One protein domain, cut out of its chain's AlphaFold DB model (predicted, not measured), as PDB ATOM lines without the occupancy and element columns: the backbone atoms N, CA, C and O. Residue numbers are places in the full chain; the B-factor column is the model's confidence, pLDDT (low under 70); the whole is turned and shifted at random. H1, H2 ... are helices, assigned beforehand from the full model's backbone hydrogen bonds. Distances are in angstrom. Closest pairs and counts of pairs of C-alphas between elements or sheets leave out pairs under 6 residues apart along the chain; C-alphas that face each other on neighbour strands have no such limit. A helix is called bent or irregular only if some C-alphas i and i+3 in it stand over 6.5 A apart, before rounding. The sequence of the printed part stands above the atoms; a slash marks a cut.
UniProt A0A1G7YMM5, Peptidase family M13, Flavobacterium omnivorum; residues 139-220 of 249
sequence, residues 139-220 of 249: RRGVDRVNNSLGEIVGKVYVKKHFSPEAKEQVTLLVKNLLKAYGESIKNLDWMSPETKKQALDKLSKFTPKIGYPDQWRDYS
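What this domain is: This is residues 139 to 220 of the 249 residues of the protein "Peptidase family M13" of Flavobacterium omnivorum (UniProt A0A1G7YMM5). This is a long, open rod: the bent helix H1 makes a V at one end, and the long H2 leads to the other end, where the chain turns and the shorter H3 folds back beside the last part of H2 as a helical hairpin. From H3, residues 205 to 220, with no named element, run back toward the end where H1 lies. The printed part has 82 residues with three named helices in the order H1, H2, H3 and no named strand, and the class is all helix. The whole is extended, with a radius of gyration of the C-alphas of 18.7 A and spans of 53 by 26 by 25 A.

How they stand to each other: Start at H1, residues 139 to 161, assigned as one helix by its hydrogen bonds but bent: C-alphas 148 and 151 are 8.9 A apart. Its arms H1a, residues 139 to 148, and H1b, residues 151 to 161, are close but not clearly touching; their closest C-alphas, of Asn 146 and Val 153, are 6.2 A apart. The arms run opposite ways at a steep tilt of 59 degrees. A tight link leads to H2, residues 164 to 186, which is apart from both arms. Further on, H3, residues 193 to 204, touches H2 at residues 178 to 186 alone; the closest C-alphas, of Ile 185 and Lys 196, are 6.3 A apart. This hairpin runs opposite ways at a shallow tilt of 6 degrees. H3 is apart from H1a and H1b. In H1a, H1b, H2 and H3 every O i to N i+4 pair is within hydrogen-bond range.

Where its parts are: Find C-alpha 139 at (306.620, 436.660, 461.011), where H1a begins; it is 14.2 A long, and H1b is 14.7 A. H2 starts at C-alpha 164, (281.457, 425.162, 465.680), and is 33.6 A long. H3, 16.6 A long, ends at C-alpha 204, (286.230, 401.076, 462.921).

The domain as a whole: The two C-alphas farthest apart, of Asp 189 and Ser 220, are 54.2 A from each other. The printed part has no cut, and the link from H2 to H3 is short. The mean pLDDT of the printed part is 95.9, and no printed residue is under 70.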
ATOM      1  N   ARG A 139     307.000 438.034 461.403       96.75
ATOM      2  CA  ARG A 139     306.620 436.660 461.011       96.75
ATOM      3  C   ARG A 139     307.497 435.639 461.713       96.75
ATOM      4  O   ARG A 139     306.982 434.708 462.314       96.75
ATOM      5  N   ARG A 140     308.808 435.889 461.748       96.00
ATOM      6  CA  ARG A 140     309.764 435.039 462.472       96.00
ATOM      7  C   ARG A 140     309.468 434.997 463.975       96.00
ATOM      8  O   ARG A 140     309.575 433.946 464.601       96.00
ATOM      9  N   GLY A 141     309.041 436.122 464.549       95.25
ATOM     10  CA  GLY A 141     308.552 436.203 465.926       95.25
ATOM     11  C   GLY A 141     307.284 435.377 466.156       95.25
ATOM     12  O   GLY A 141     307.208 434.638 467.136       95.25
ATOM     13  N   VAL A 142     306.313 435.441 465.238       95.50
ATOM     14  CA  VAL A 142     305.110 434.592 465.281       95.50
ATOM     15  C   VAL A 142     305.487 433.113 465.196       95.50
ATOM     16  O   VAL A 142     305.044 432.336 466.040       95.50
ATOM     17  N   ASP A 143     306.361 432.730 464.266       94.94
ATOM     18  CA  ASP A 143     306.826 431.348 464.111       94.94
ATOM     19  C   ASP A 143     307.546 430.851 465.367       94.94
ATOM     20  O   ASP A 143     307.334 429.724 465.815       94.94
ATOM     21  N   ARG A 144     308.347 431.710 466.008       94.31
ATOM     22  CA  ARG A 144     309.015 431.406 467.280       94.31
ATOM     23  C   ARG A 144     308.008 431.061 468.378       94.31
ATOM     24  O   ARG A 144     308.193 430.068 469.093       94.31
ATOM     25  N   VAL A 145     306.962 431.876 468.515       94.69
ATOM     26  CA  VAL A 145     305.890 431.648 469.490       94.69
ATOM     27  C   VAL A 145     305.113 430.388 469.122       94.69
ATOM     28  O   VAL A 145     304.906 429.549 469.990       94.69
ATOM     29  N   ASN A 146     304.759 430.195 467.853       95.19
ATOM     30  CA  ASN A 146     304.008 429.028 467.395       95.19
ATOM     31  C   ASN A 146     304.779 427.710 467.600       95.19
ATOM     32  O   ASN A 146     304.220 426.731 468.086       95.19
ATOM     33  N   ASN A 147     306.087 427.690 467.338       94.12
ATOM     34  CA  ASN A 147     306.924 426.506 467.557       94.12
ATOM     35  C   ASN A 147     307.088 426.152 469.043       94.12
ATOM     36  O   ASN A 147     307.267 424.987 469.385       94.12
ATOM     37  N   SER A 148     307.028 427.146 469.937       94.00
ATOM     38  CA  SER A 148     307.228 426.943 471.382       94.00
ATOM     39  C   SER A 148     305.909 426.726 472.142       94.00
ATOM     40  O   SER A 148     305.849 425.955 473.096       94.00
ATOM     41  N   LEU A 149     304.847 427.417 471.723       93.88
ATOM     42  CA  LEU A 149     303.565 427.582 472.417       93.88
ATOM     43  C   LEU A 149     302.371 427.355 471.470       93.88
ATOM     44  O   LEU A 149     301.309 427.951 471.649       93.88
ATOM     45  N   GLY A 150     302.534 426.513 470.446       94.50
ATOM     46  CA  GLY A 150     301.571 426.377 469.345       94.50
ATOM     47  C   GLY A 150     300.143 426.043 469.771       94.50
ATOM     48  O   GLY A 150     299.201 426.562 469.184       94.50
ATOM     49  N   GLU A 151     299.946 425.258 470.834       94.62
ATOM     50  CA  GLU A 151     298.593 424.977 471.336       94.62
ATOM     51  C   GLU A 151     297.928 426.211 471.976       94.62
ATOM     52  O   GLU A 151     296.723 426.392 471.825       94.62
ATOM     53  N   ILE A 152     298.687 427.113 472.614       92.75
ATOM     54  CA  ILE A 152     298.144 428.392 473.115       92.75
ATOM     55  C   ILE A 152     297.762 429.298 471.946       92.75
ATOM     56  O   ILE A 152     296.673 429.876 471.946       92.75
ATOM     57  N   VAL A 153     298.638 429.406 470.941       94.25
ATOM     58  CA  VAL A 153     298.358 430.178 469.720       94.25
ATOM     59  C   VAL A 153     297.105 429.631 469.034       94.25
ATOM     60  O   VAL A 153     296.195 430.395 468.714       94.25
ATOM     61  N   GLY A 154     297.007 428.305 468.909       95.56
ATOM     62  CA  GLY A 154     295.845 427.606 468.368       95.56
ATOM     63  C   GLY A 154     294.561 427.890 469.147       95.56
ATOM     64  O   GLY A 154     293.538 428.181 468.535       95.56
ATOM     65  N   LYS A 155     294.607 427.900 470.484       94.88
ATOM     66  CA  LYS A 155     293.444 428.228 471.327       94.88
ATOM     67  C   LYS A 155     292.904 429.633 471.050       94.88
ATOM     68  O   LYS A 155     291.693 429.822 470.953       94.88
ATOM     69  N   VAL A 156     293.793 430.618 470.897       94.44
ATOM     70  CA  VAL A 156     293.404 431.996 470.550       94.44
ATOM     71  C   VAL A 156     292.874 432.075 469.119       94.44
ATOM     72  O   VAL A 156     291.865 432.739 468.886       94.44
ATOM     73  N   TYR A 157     293.528 431.395 468.176       95.88
ATOM     74  CA  TYR A 157     293.124 431.370 466.771       95.88
ATOM     75  C   TYR A 157     291.724 430.777 466.597       95.88
ATOM     76  O   TYR A 157     290.856 431.418 466.013       95.88
ATOM     77  N   VAL A 158     291.476 429.600 467.175       95.62
ATOM     78  CA  VAL A 158     290.189 428.894 467.103       95.62
ATOM     79  C   VAL A 158     289.068 429.755 467.669       95.62
ATOM     80  O   VAL A 158     288.042 429.908 467.019       95.62
ATOM     81  N   LYS A 159     289.294 430.409 468.817       94.00
ATOM     82  CA  LYS A 159     288.312 431.325 469.417       94.00
ATOM     83  C   LYS A 159     287.891 432.461 468.471       94.00
ATOM     84  O   LYS A 159     286.777 432.957 468.591       94.00
ATOM     85  N   LYS A 160     288.784 432.915 467.587       95.88
ATOM     86  CA  LYS A 160     288.545 434.062 466.697       95.88
ATOM     87  C   LYS A 160     288.108 433.677 465.285       95.88
ATOM     88  O   LYS A 160     287.449 434.475 464.632       95.88
ATOM     89  N   HIS A 161     288.534 432.514 464.799       96.56
ATOM     90  CA  HIS A 161     288.515 432.200 463.369       96.56
ATOM     91  C   HIS A 161     287.942 430.822 463.035       96.56
ATOM     92  O   HIS A 161     287.872 430.480 461.858       96.56
ATOM     93  N   PHE A 162     287.545 430.022 464.027       94.75
ATOM     94  CA  PHE A 162     287.010 428.687 463.787       94.75
ATOM     95  C   PHE A 162     285.610 428.552 464.384       94.75
ATOM     96  O   PHE A 162     285.429 428.720 465.590       94.75
ATOM     97  N   SER A 163     284.626 428.245 463.538       93.62
ATOM     98  CA  SER A 163     283.231 428.135 463.959       93.62
ATOM     99  C   SER A 163     282.862 426.690 464.346       93.62
ATOM    100  O   SER A 163     283.391 425.738 463.755       93.62
ATOM    101  N   PRO A 164     281.970 426.489 465.333       91.00
ATOM    102  CA  PRO A 164     281.457 425.162 465.680       91.00
ATOM    103  C   PRO A 164     280.783 424.447 464.501       91.00
ATOM    104  O   PRO A 164     280.984 423.248 464.315       91.00
ATOM    105  N   GLU A 165     280.072 425.184 463.648       94.44
ATOM    106  CA  GLU A 165     279.342 424.646 462.492       94.44
ATOM    107  C   GLU A 165     280.308 424.023 461.476       94.44
ATOM    108  O   GLU A 165     280.054 422.940 460.943       94.44
ATOM    109  N   ALA A 166     281.472 424.648 461.257       94.00
ATOM    110  CA  ALA A 166     282.516 424.080 460.407       94.00
ATOM    111  C   ALA A 166     283.031 422.740 460.964       94.00
ATOM    112  O   ALA A 166     283.302 421.808 460.202       94.00
ATOM    113  N   LYS A 167     283.130 422.602 462.296       94.38
ATOM    114  CA  LYS A 167     283.513 421.334 462.937       94.38
ATOM    115  C   LYS A 167     282.477 420.249 462.672       94.38
ATOM    116  O   LYS A 167     282.861 419.122 462.353       94.38
ATOM    117  N   GLU A 168     281.193 420.569 462.782       95.25
ATOM    118  CA  GLU A 168     280.097 419.625 462.539       95.25
ATOM    119  C   GLU A 168     280.066 419.154 461.084       95.25
ATOM    120  O   GLU A 168     280.049 417.948 460.828       95.25
ATOM    121  N   GLN A 169     280.160 420.086 460.130       96.62
ATOM    122  CA  GLN A 169     280.172 419.770 458.701       96.62
ATOM    123  C   GLN A 169     281.353 418.870 458.320       96.62
ATOM    124  O   GLN A 169     281.167 417.841 457.667       96.62
ATOM    125  N   VAL A 170     282.566 419.199 458.778       96.88
ATOM    126  CA  VAL A 170     283.755 418.372 458.510       96.88
ATOM    127  C   VAL A 170     283.656 417.021 459.226       96.88
ATOM    128  O   VAL A 170     284.072 416.005 458.674       96.88
ATOM    129  N   THR A 171     283.054 416.968 460.416       96.06
ATOM    130  CA  THR A 171     282.807 415.701 461.122       96.06
ATOM    131  C   THR A 171     281.872 414.795 460.327       96.06
ATOM    132  O   THR A 171     282.150 413.602 460.188       96.06
ATOM    133  N   LEU A 172     280.789 415.343 459.772       97.12
ATOM    134  CA  LEU A 172     279.878 414.597 458.909       97.12
ATOM    135  C   LEU A 172     280.581 414.121 457.631       97.12
ATOM    136  O   LEU A 172     280.461 412.951 457.270       97.12
ATOM    137  N   LEU A 173     281.370 414.987 456.992       97.88
ATOM    138  CA  LEU A 173     282.153 414.628 455.809       97.88
ATOM    139  C   LEU A 173     283.104 413.458 456.095       97.88
ATOM    140  O   LEU A 173     283.121 412.485 455.344       97.88
ATOM    141  N   VAL A 174     283.857 413.511 457.199       97.62
ATOM    142  CA  VAL A 174     284.769 412.425 457.590       97.62
ATOM    143  C   VAL A 174     284.000 411.130 457.852       97.62
ATOM    144  O   VAL A 174     284.428 410.078 457.385       97.62
ATOM    145  N   LYS A 175     282.844 411.182 458.529       97.25
ATOM    146  CA  LYS A 175     281.986 409.998 458.721       97.25
ATOM    147  C   LYS A 175     281.556 409.386 457.385       97.25
ATOM    148  O   LYS A 175     281.652 408.170 457.218       97.25
ATOM    149  N   ASN A 176     281.140 410.215 456.431       98.06
ATOM    150  CA  ASN A 176     280.736 409.762 455.100       98.06
ATOM    151  C   ASN A 176     281.911 409.140 454.334       98.06
ATOM    152  O   ASN A 176     281.754 408.073 453.742       98.06
ATOM    153  N   LEU A 177     283.099 409.748 454.404       98.00
ATOM    154  CA  LEU A 177     284.313 409.198 453.798       98.00
ATOM    155  C   LEU A 177     284.687 407.843 454.402       98.00
ATOM    156  O   LEU A 177     284.962 406.913 453.653       98.00
ATOM    157  N   LEU A 178     284.653 407.695 455.731       97.62
ATOM    158  CA  LEU A 178     284.931 406.414 456.388       97.62
ATOM    159  C   LEU A 178     283.916 405.341 455.969       97.62
ATOM    160  O   LEU A 178     284.310 404.207 455.707       97.62
ATOM    161  N   LYS A 179     282.629 405.690 455.837       97.94
ATOM    162  CA  LYS A 179     281.603 404.766 455.328       97.94
ATOM    163  C   LYS A 179     281.917 404.310 453.900       97.94
ATOM    164  O   LYS A 179     281.992 403.106 453.661       97.94
ATOM    165  N   ALA A 180     282.164 405.251 452.988       98.31
ATOM    166  CA  ALA A 180     282.501 404.953 451.595       98.31
ATOM    167  C   ALA A 180     283.792 404.123 451.479       98.31
ATOM    168  O   ALA A 180     283.872 403.187 450.686       98.31
ATOM    169  N   TYR A 181     284.792 404.403 452.319       98.00
ATOM    170  CA  TYR A 181     286.028 403.621 452.375       98.00
ATOM    171  C   TYR A 181     285.771 402.181 452.843       98.00
ATOM    172  O   TYR A 181     286.344 401.237 452.305       98.00
ATOM    173  N   GLY A 182     284.872 401.993 453.814       98.12
ATOM    174  CA  GLY A 182     284.447 400.671 454.269       98.12
ATOM    175  C   GLY A 182     283.700 399.880 453.194       98.12
ATOM    176  O   GLY A 182     283.921 398.677 453.060       98.12
ATOM    177  N   GLU A 183     282.845 400.536 452.408       98.19
ATOM    178  CA  GLU A 183     282.196 399.937 451.232       98.19
ATOM    179  C   GLU A 183     283.232 399.549 450.169       98.19
ATOM    180  O   GLU A 183     283.222 398.416 449.694       98.19
ATOM    181  N   SER A 184     284.187 400.439 449.878       98.06
ATOM    182  CA  SER A 184     285.293 400.161 448.958       98.06
ATOM    183  C   SER A 184     286.082 398.917 449.380       98.06
ATOM    184  O   SER A 184     286.224 398.005 448.572       98.06
ATOM    185  N   ILE A 185     286.501 398.810 450.652       98.19
ATOM    186  CA  ILE A 185     287.256 397.651 451.174       98.19
ATOM    187  C   ILE A 185     286.513 396.330 450.941       98.19
ATOM    188  O   ILE A 185     287.129 395.330 450.566       98.19
ATOM    189  N   LYS A 186     285.191 396.304 451.152       97.50
ATOM    190  CA  LYS A 186     284.382 395.090 450.953       97.50
ATOM    191  C   LYS A 186     284.434 394.606 449.502       97.50
ATOM    192  O   LYS A 186     284.506 393.399 449.274       97.50
ATOM    193  N   ASN A 187     284.506 395.539 448.556       97.44
ATOM    194  CA  ASN A 187     284.446 395.286 447.118       97.44
ATOM    195  C   ASN A 187     285.827 395.113 446.451       97.44
ATOM    196  O   ASN A 187     285.898 395.029 445.233       97.44
ATOM    197  N   LEU A 188     286.934 395.076 447.205       97.50
ATOM    198  CA  LEU A 188     288.273 394.894 446.621       97.50
ATOM    199  C   LEU A 188     288.545 393.430 446.255       97.50
ATOM    200  O   LEU A 188     288.727 392.600 447.142       97.50
ATOM    201  N   ASP A 189     288.654 393.112 444.971       97.00
ATOM    202  CA  ASP A 189     288.845 391.721 444.517       97.00
ATOM    203  C   ASP A 189     290.239 391.153 444.821       97.00
ATOM    204  O   ASP A 189     290.415 389.945 444.944       97.00
ATOM    205  N   TRP A 190     291.236 392.019 445.006       97.62
ATOM    206  CA  TRP A 190     292.618 391.610 445.274       97.62
ATOM    207  C   TRP A 190     292.891 391.263 446.750       97.62
ATOM    208  O   TRP A 190     293.965 390.756 447.070       97.62
ATOM    209  N   MET A 191     291.954 391.543 447.668       97.19
ATOM    210  CA  MET A 191     292.117 391.283 449.105       97.19
ATOM    211  C   MET A 191     291.383 390.015 449.536       97.19
ATOM    212  O   MET A 191     290.183 389.874 449.289       97.19
ATOM    213  N   SER A 192     292.061 389.153 450.299       97.94
ATOM    214  CA  SER A 192     291.411 388.000 450.927       97.94
ATOM    215  C   SER A 192     290.325 388.425 451.931       97.94
ATOM    216  O   SER A 192     290.416 389.517 452.516       97.94
ATOM    217  N   PRO A 193     289.322 387.567 452.197       97.81
ATOM    218  CA  PRO A 193     288.288 387.839 453.199       97.81
ATOM    219  C   PRO A 193     288.850 388.177 454.590       97.81
ATOM    220  O   PRO A 193     288.383 389.111 455.250       97.81
ATOM    221  N   GLU A 194     289.901 387.481 455.022       97.88
ATOM    222  CA  GLU A 194     290.551 387.675 456.323       97.88
ATOM    223  C   GLU A 194     291.216 389.051 456.399       97.88
ATOM    224  O   GLU A 194     291.074 389.763 457.396       97.88
ATOM    225  N   THR A 195     291.889 389.468 455.323       97.88
ATOM    226  CA  THR A 195     292.542 390.780 455.266       97.88
ATOM    227  C   THR A 195     291.506 391.905 455.236       97.88
ATOM    228  O   THR A 195     291.673 392.903 455.942       97.88
ATOM    229  N   LYS A 196     290.392 391.738 454.502       98.31
ATOM    230  CA  LYS A 196     289.267 392.695 454.518       98.31
ATOM    231  C   LYS A 196     288.702 392.868 455.926       98.31
ATOM    232  O   LYS A 196     288.479 393.999 456.353       98.31
ATOM    233  N   LYS A 197     288.531 391.773 456.675       98.25
ATOM    234  CA  LYS A 197     288.068 391.816 458.072       98.25
ATOM    235  C   LYS A 197     288.992 392.666 458.951       98.25
ATOM    236  O   LYS A 197     288.502 393.527 459.676       98.25
ATOM    237  N   GLN A 198     290.310 392.478 458.854       98.19
ATOM    238  CA  GLN A 198     291.284 393.276 459.618       98.19
ATOM    239  C   GLN A 198     291.303 394.752 459.190       98.19
ATOM    240  O   GLN A 198     291.398 395.647 460.031       98.19
ATOM    241  N   ALA A 199     291.174 395.030 457.891       98.00
ATOM    242  CA  ALA A 199     291.105 396.397 457.382       98.00
ATOM    243  C   ALA A 199     289.857 397.139 457.895       98.00
ATOM    244  O   ALA A 199     289.959 398.291 458.320       98.00
ATOM    245  N   LEU A 200     288.700 396.469 457.917       98.06
ATOM    246  CA  LEU A 200     287.456 397.013 458.470       98.06
ATOM    247  C   LEU A 200     287.535 397.210 459.991       98.06
ATOM    248  O   LEU A 200     287.071 398.237 460.486       98.06
ATOM    249  N   ASP A 201     288.160 396.287 460.730       98.12
ATOM    250  CA  ASP A 201     288.405 396.459 462.169       98.12
ATOM    251  C   ASP A 201     289.259 397.706 462.440       98.12
ATOM    252  O   ASP A 201     288.881 398.559 463.245       98.12
ATOM    253  N   LYS A 202     290.357 397.892 461.696       97.62
ATOM    254  CA  LYS A 202     291.191 399.097 461.802       97.62
ATOM    255  C   LYS A 202     290.412 400.372 461.472       97.62
ATOM    256  O   LYS A 202     290.554 401.365 462.183       97.62
ATOM    257  N   LEU A 203     289.594 400.346 460.418       97.81
ATOM    258  CA  LEU A 203     288.752 401.476 460.022       97.81
ATOM    259  C   LEU A 203     287.752 401.847 461.127       97.81
ATOM    260  O   LEU A 203     287.567 403.029 461.405       97.81
ATOM    261  N   SER A 204     287.167 400.854 461.808       96.56
ATOM    262  CA  SER A 204     286.230 401.076 462.921       96.56
ATOM    263  C   SER A 204     286.872 401.763 464.134       96.56
ATOM    264  O   SER A 204     286.199 402.468 464.880       96.56
ATOM    265  N   LYS A 205     288.190 401.602 464.302       97.31
ATOM    266  CA  LYS A 205     288.985 402.191 465.390       97.31
ATOM    267  C   LYS A 205     289.590 403.550 465.019       97.31
ATOM    268  O   LYS A 205     290.371 404.113 465.787       97.31
ATOM    269  N   PHE A 206     289.264 404.091 463.847       96.25
ATOM    270  CA  PHE A 206     289.795 405.371 463.398       96.25
ATOM    271  C   PHE A 206     289.231 406.525 464.239       96.25
ATOM    272  O   PHE A 206     288.028 406.763 464.266       96.25
ATOM    273  N   THR A 207     290.107 407.276 464.913       94.62
ATOM    274  CA  THR A 207     289.720 408.455 465.705       94.62
ATOM    275  C   THR A 207     290.097 409.742 464.963       94.62
ATOM    276  O   THR A 207     291.284 410.082 464.909       94.62
ATOM    277  N   PRO A 208     289.132 410.480 464.387       93.50
ATOM    278  CA  PRO A 208     289.425 411.727 463.693       93.50
ATOM    279  C   PRO A 208     289.774 412.853 464.677       93.50
ATOM    280  O   PRO A 208     289.148 413.000 465.723       93.50
ATOM    281  N   LYS A 209     290.757 413.687 464.319       94.38
ATOM    282  CA  LYS A 209     291.097 414.927 465.039       94.38
ATOM    283  C   LYS A 209     290.750 416.124 464.157       94.38
ATOM    284  O   LYS A 209     291.411 416.334 463.144       94.38
ATOM    285  N   ILE A 210     289.715 416.880 464.525       94.38
ATOM    286  CA  ILE A 210     289.137 417.947 463.688       94.38
ATOM    287  C   ILE A 210     289.219 419.293 464.415       94.38
ATOM    288  O   ILE A 210     288.625 419.478 465.479       94.38
ATOM    289  N   GLY A 211     289.934 420.244 463.810       94.00
ATOM    290  CA  GLY A 211     290.062 421.622 464.290       94.00
ATOM    291  C   GLY A 211     291.022 421.768 465.472       94.00
ATOM    292  O   GLY A 211     292.148 422.228 465.304       94.00
ATOM    293  N   TYR A 212     290.582 421.385 466.669       93.88
ATOM    294  CA  TYR A 212     291.285 421.639 467.930       93.88
ATOM    295  C   TYR A 212     291.164 420.461 468.907       93.88
ATOM    296  O   TYR A 212     290.201 419.697 468.806       93.88
ATOM    297  N   PRO A 213     292.128 420.284 469.834       93.88
ATOM    298  CA  PRO A 213     292.063 419.217 470.824       93.88
ATOM    299  C   PRO A 213     290.974 419.492 471.865       93.88
ATOM    300  O   PRO A 213     290.706 420.643 472.204       93.88
ATOM    301  N   ASP A 214     290.408 418.432 472.435       90.44
ATOM    302  CA  ASP A 214     289.450 418.562 473.541       90.44
ATOM    303  C   ASP A 214     290.139 418.989 474.845       90.44
ATOM    304  O   ASP A 214     289.545 419.657 475.687       90.44
ATOM    305  N   GLN A 215     291.421 418.636 474.993       93.06
ATOM    306  CA  GLN A 215     292.260 418.996 476.131       93.06
ATOM    307  C   GLN A 215     293.489 419.763 475.654       93.06
ATOM    308  O   GLN A 215     294.282 419.259 474.857       93.06
ATOM    309  N   TRP A 216     293.647 420.985 476.160       95.00
ATOM    310  CA  TRP A 216     294.785 421.846 475.852       95.00
ATOM    311  C   TRP A 216     295.980 421.498 476.732       95.00
ATOM    312  O   TRP A 216     295.833 421.211 477.921       95.00
ATOM    313  N   ARG A 217     297.183 421.586 476.171       94.31
ATOM    314  CA  ARG A 217     298.425 421.450 476.928       94.31
ATOM    315  C   ARG A 217     298.540 422.534 477.994       94.31
ATOM    316  O   ARG A 217     298.346 423.718 477.722       94.31
ATOM    317  N   ASP A 218     298.932 422.110 479.190       93.62
ATOM    318  CA  ASP A 218     299.310 423.017 480.265       93.62
ATOM    319  C   ASP A 218     300.750 423.518 480.079       93.62
ATOM    320  O   ASP A 218     301.684 422.729 479.925       93.62
ATOM    321  N   TYR A 219     300.916 424.839 480.117       94.81
ATOM    322  CA  TYR A 219     302.195 425.543 480.011       94.81
ATOM    323  C   TYR A 219     302.565 426.296 481.301       94.81
ATOM    324  O   TYR A 219     303.518 427.069 481.298       94.81
ATOM    325  N   SER A 220     301.852 426.076 482.411       93.75
ATOM    326  CA  SER A 220     302.039 426.761 483.705       93.75
ATOM    327  C   SER A 220     303.491 426.773 484.224       93.75
ATOM    328  O   SER A 220     303.939 427.732 484.870       93.75
TER     329      SER A 220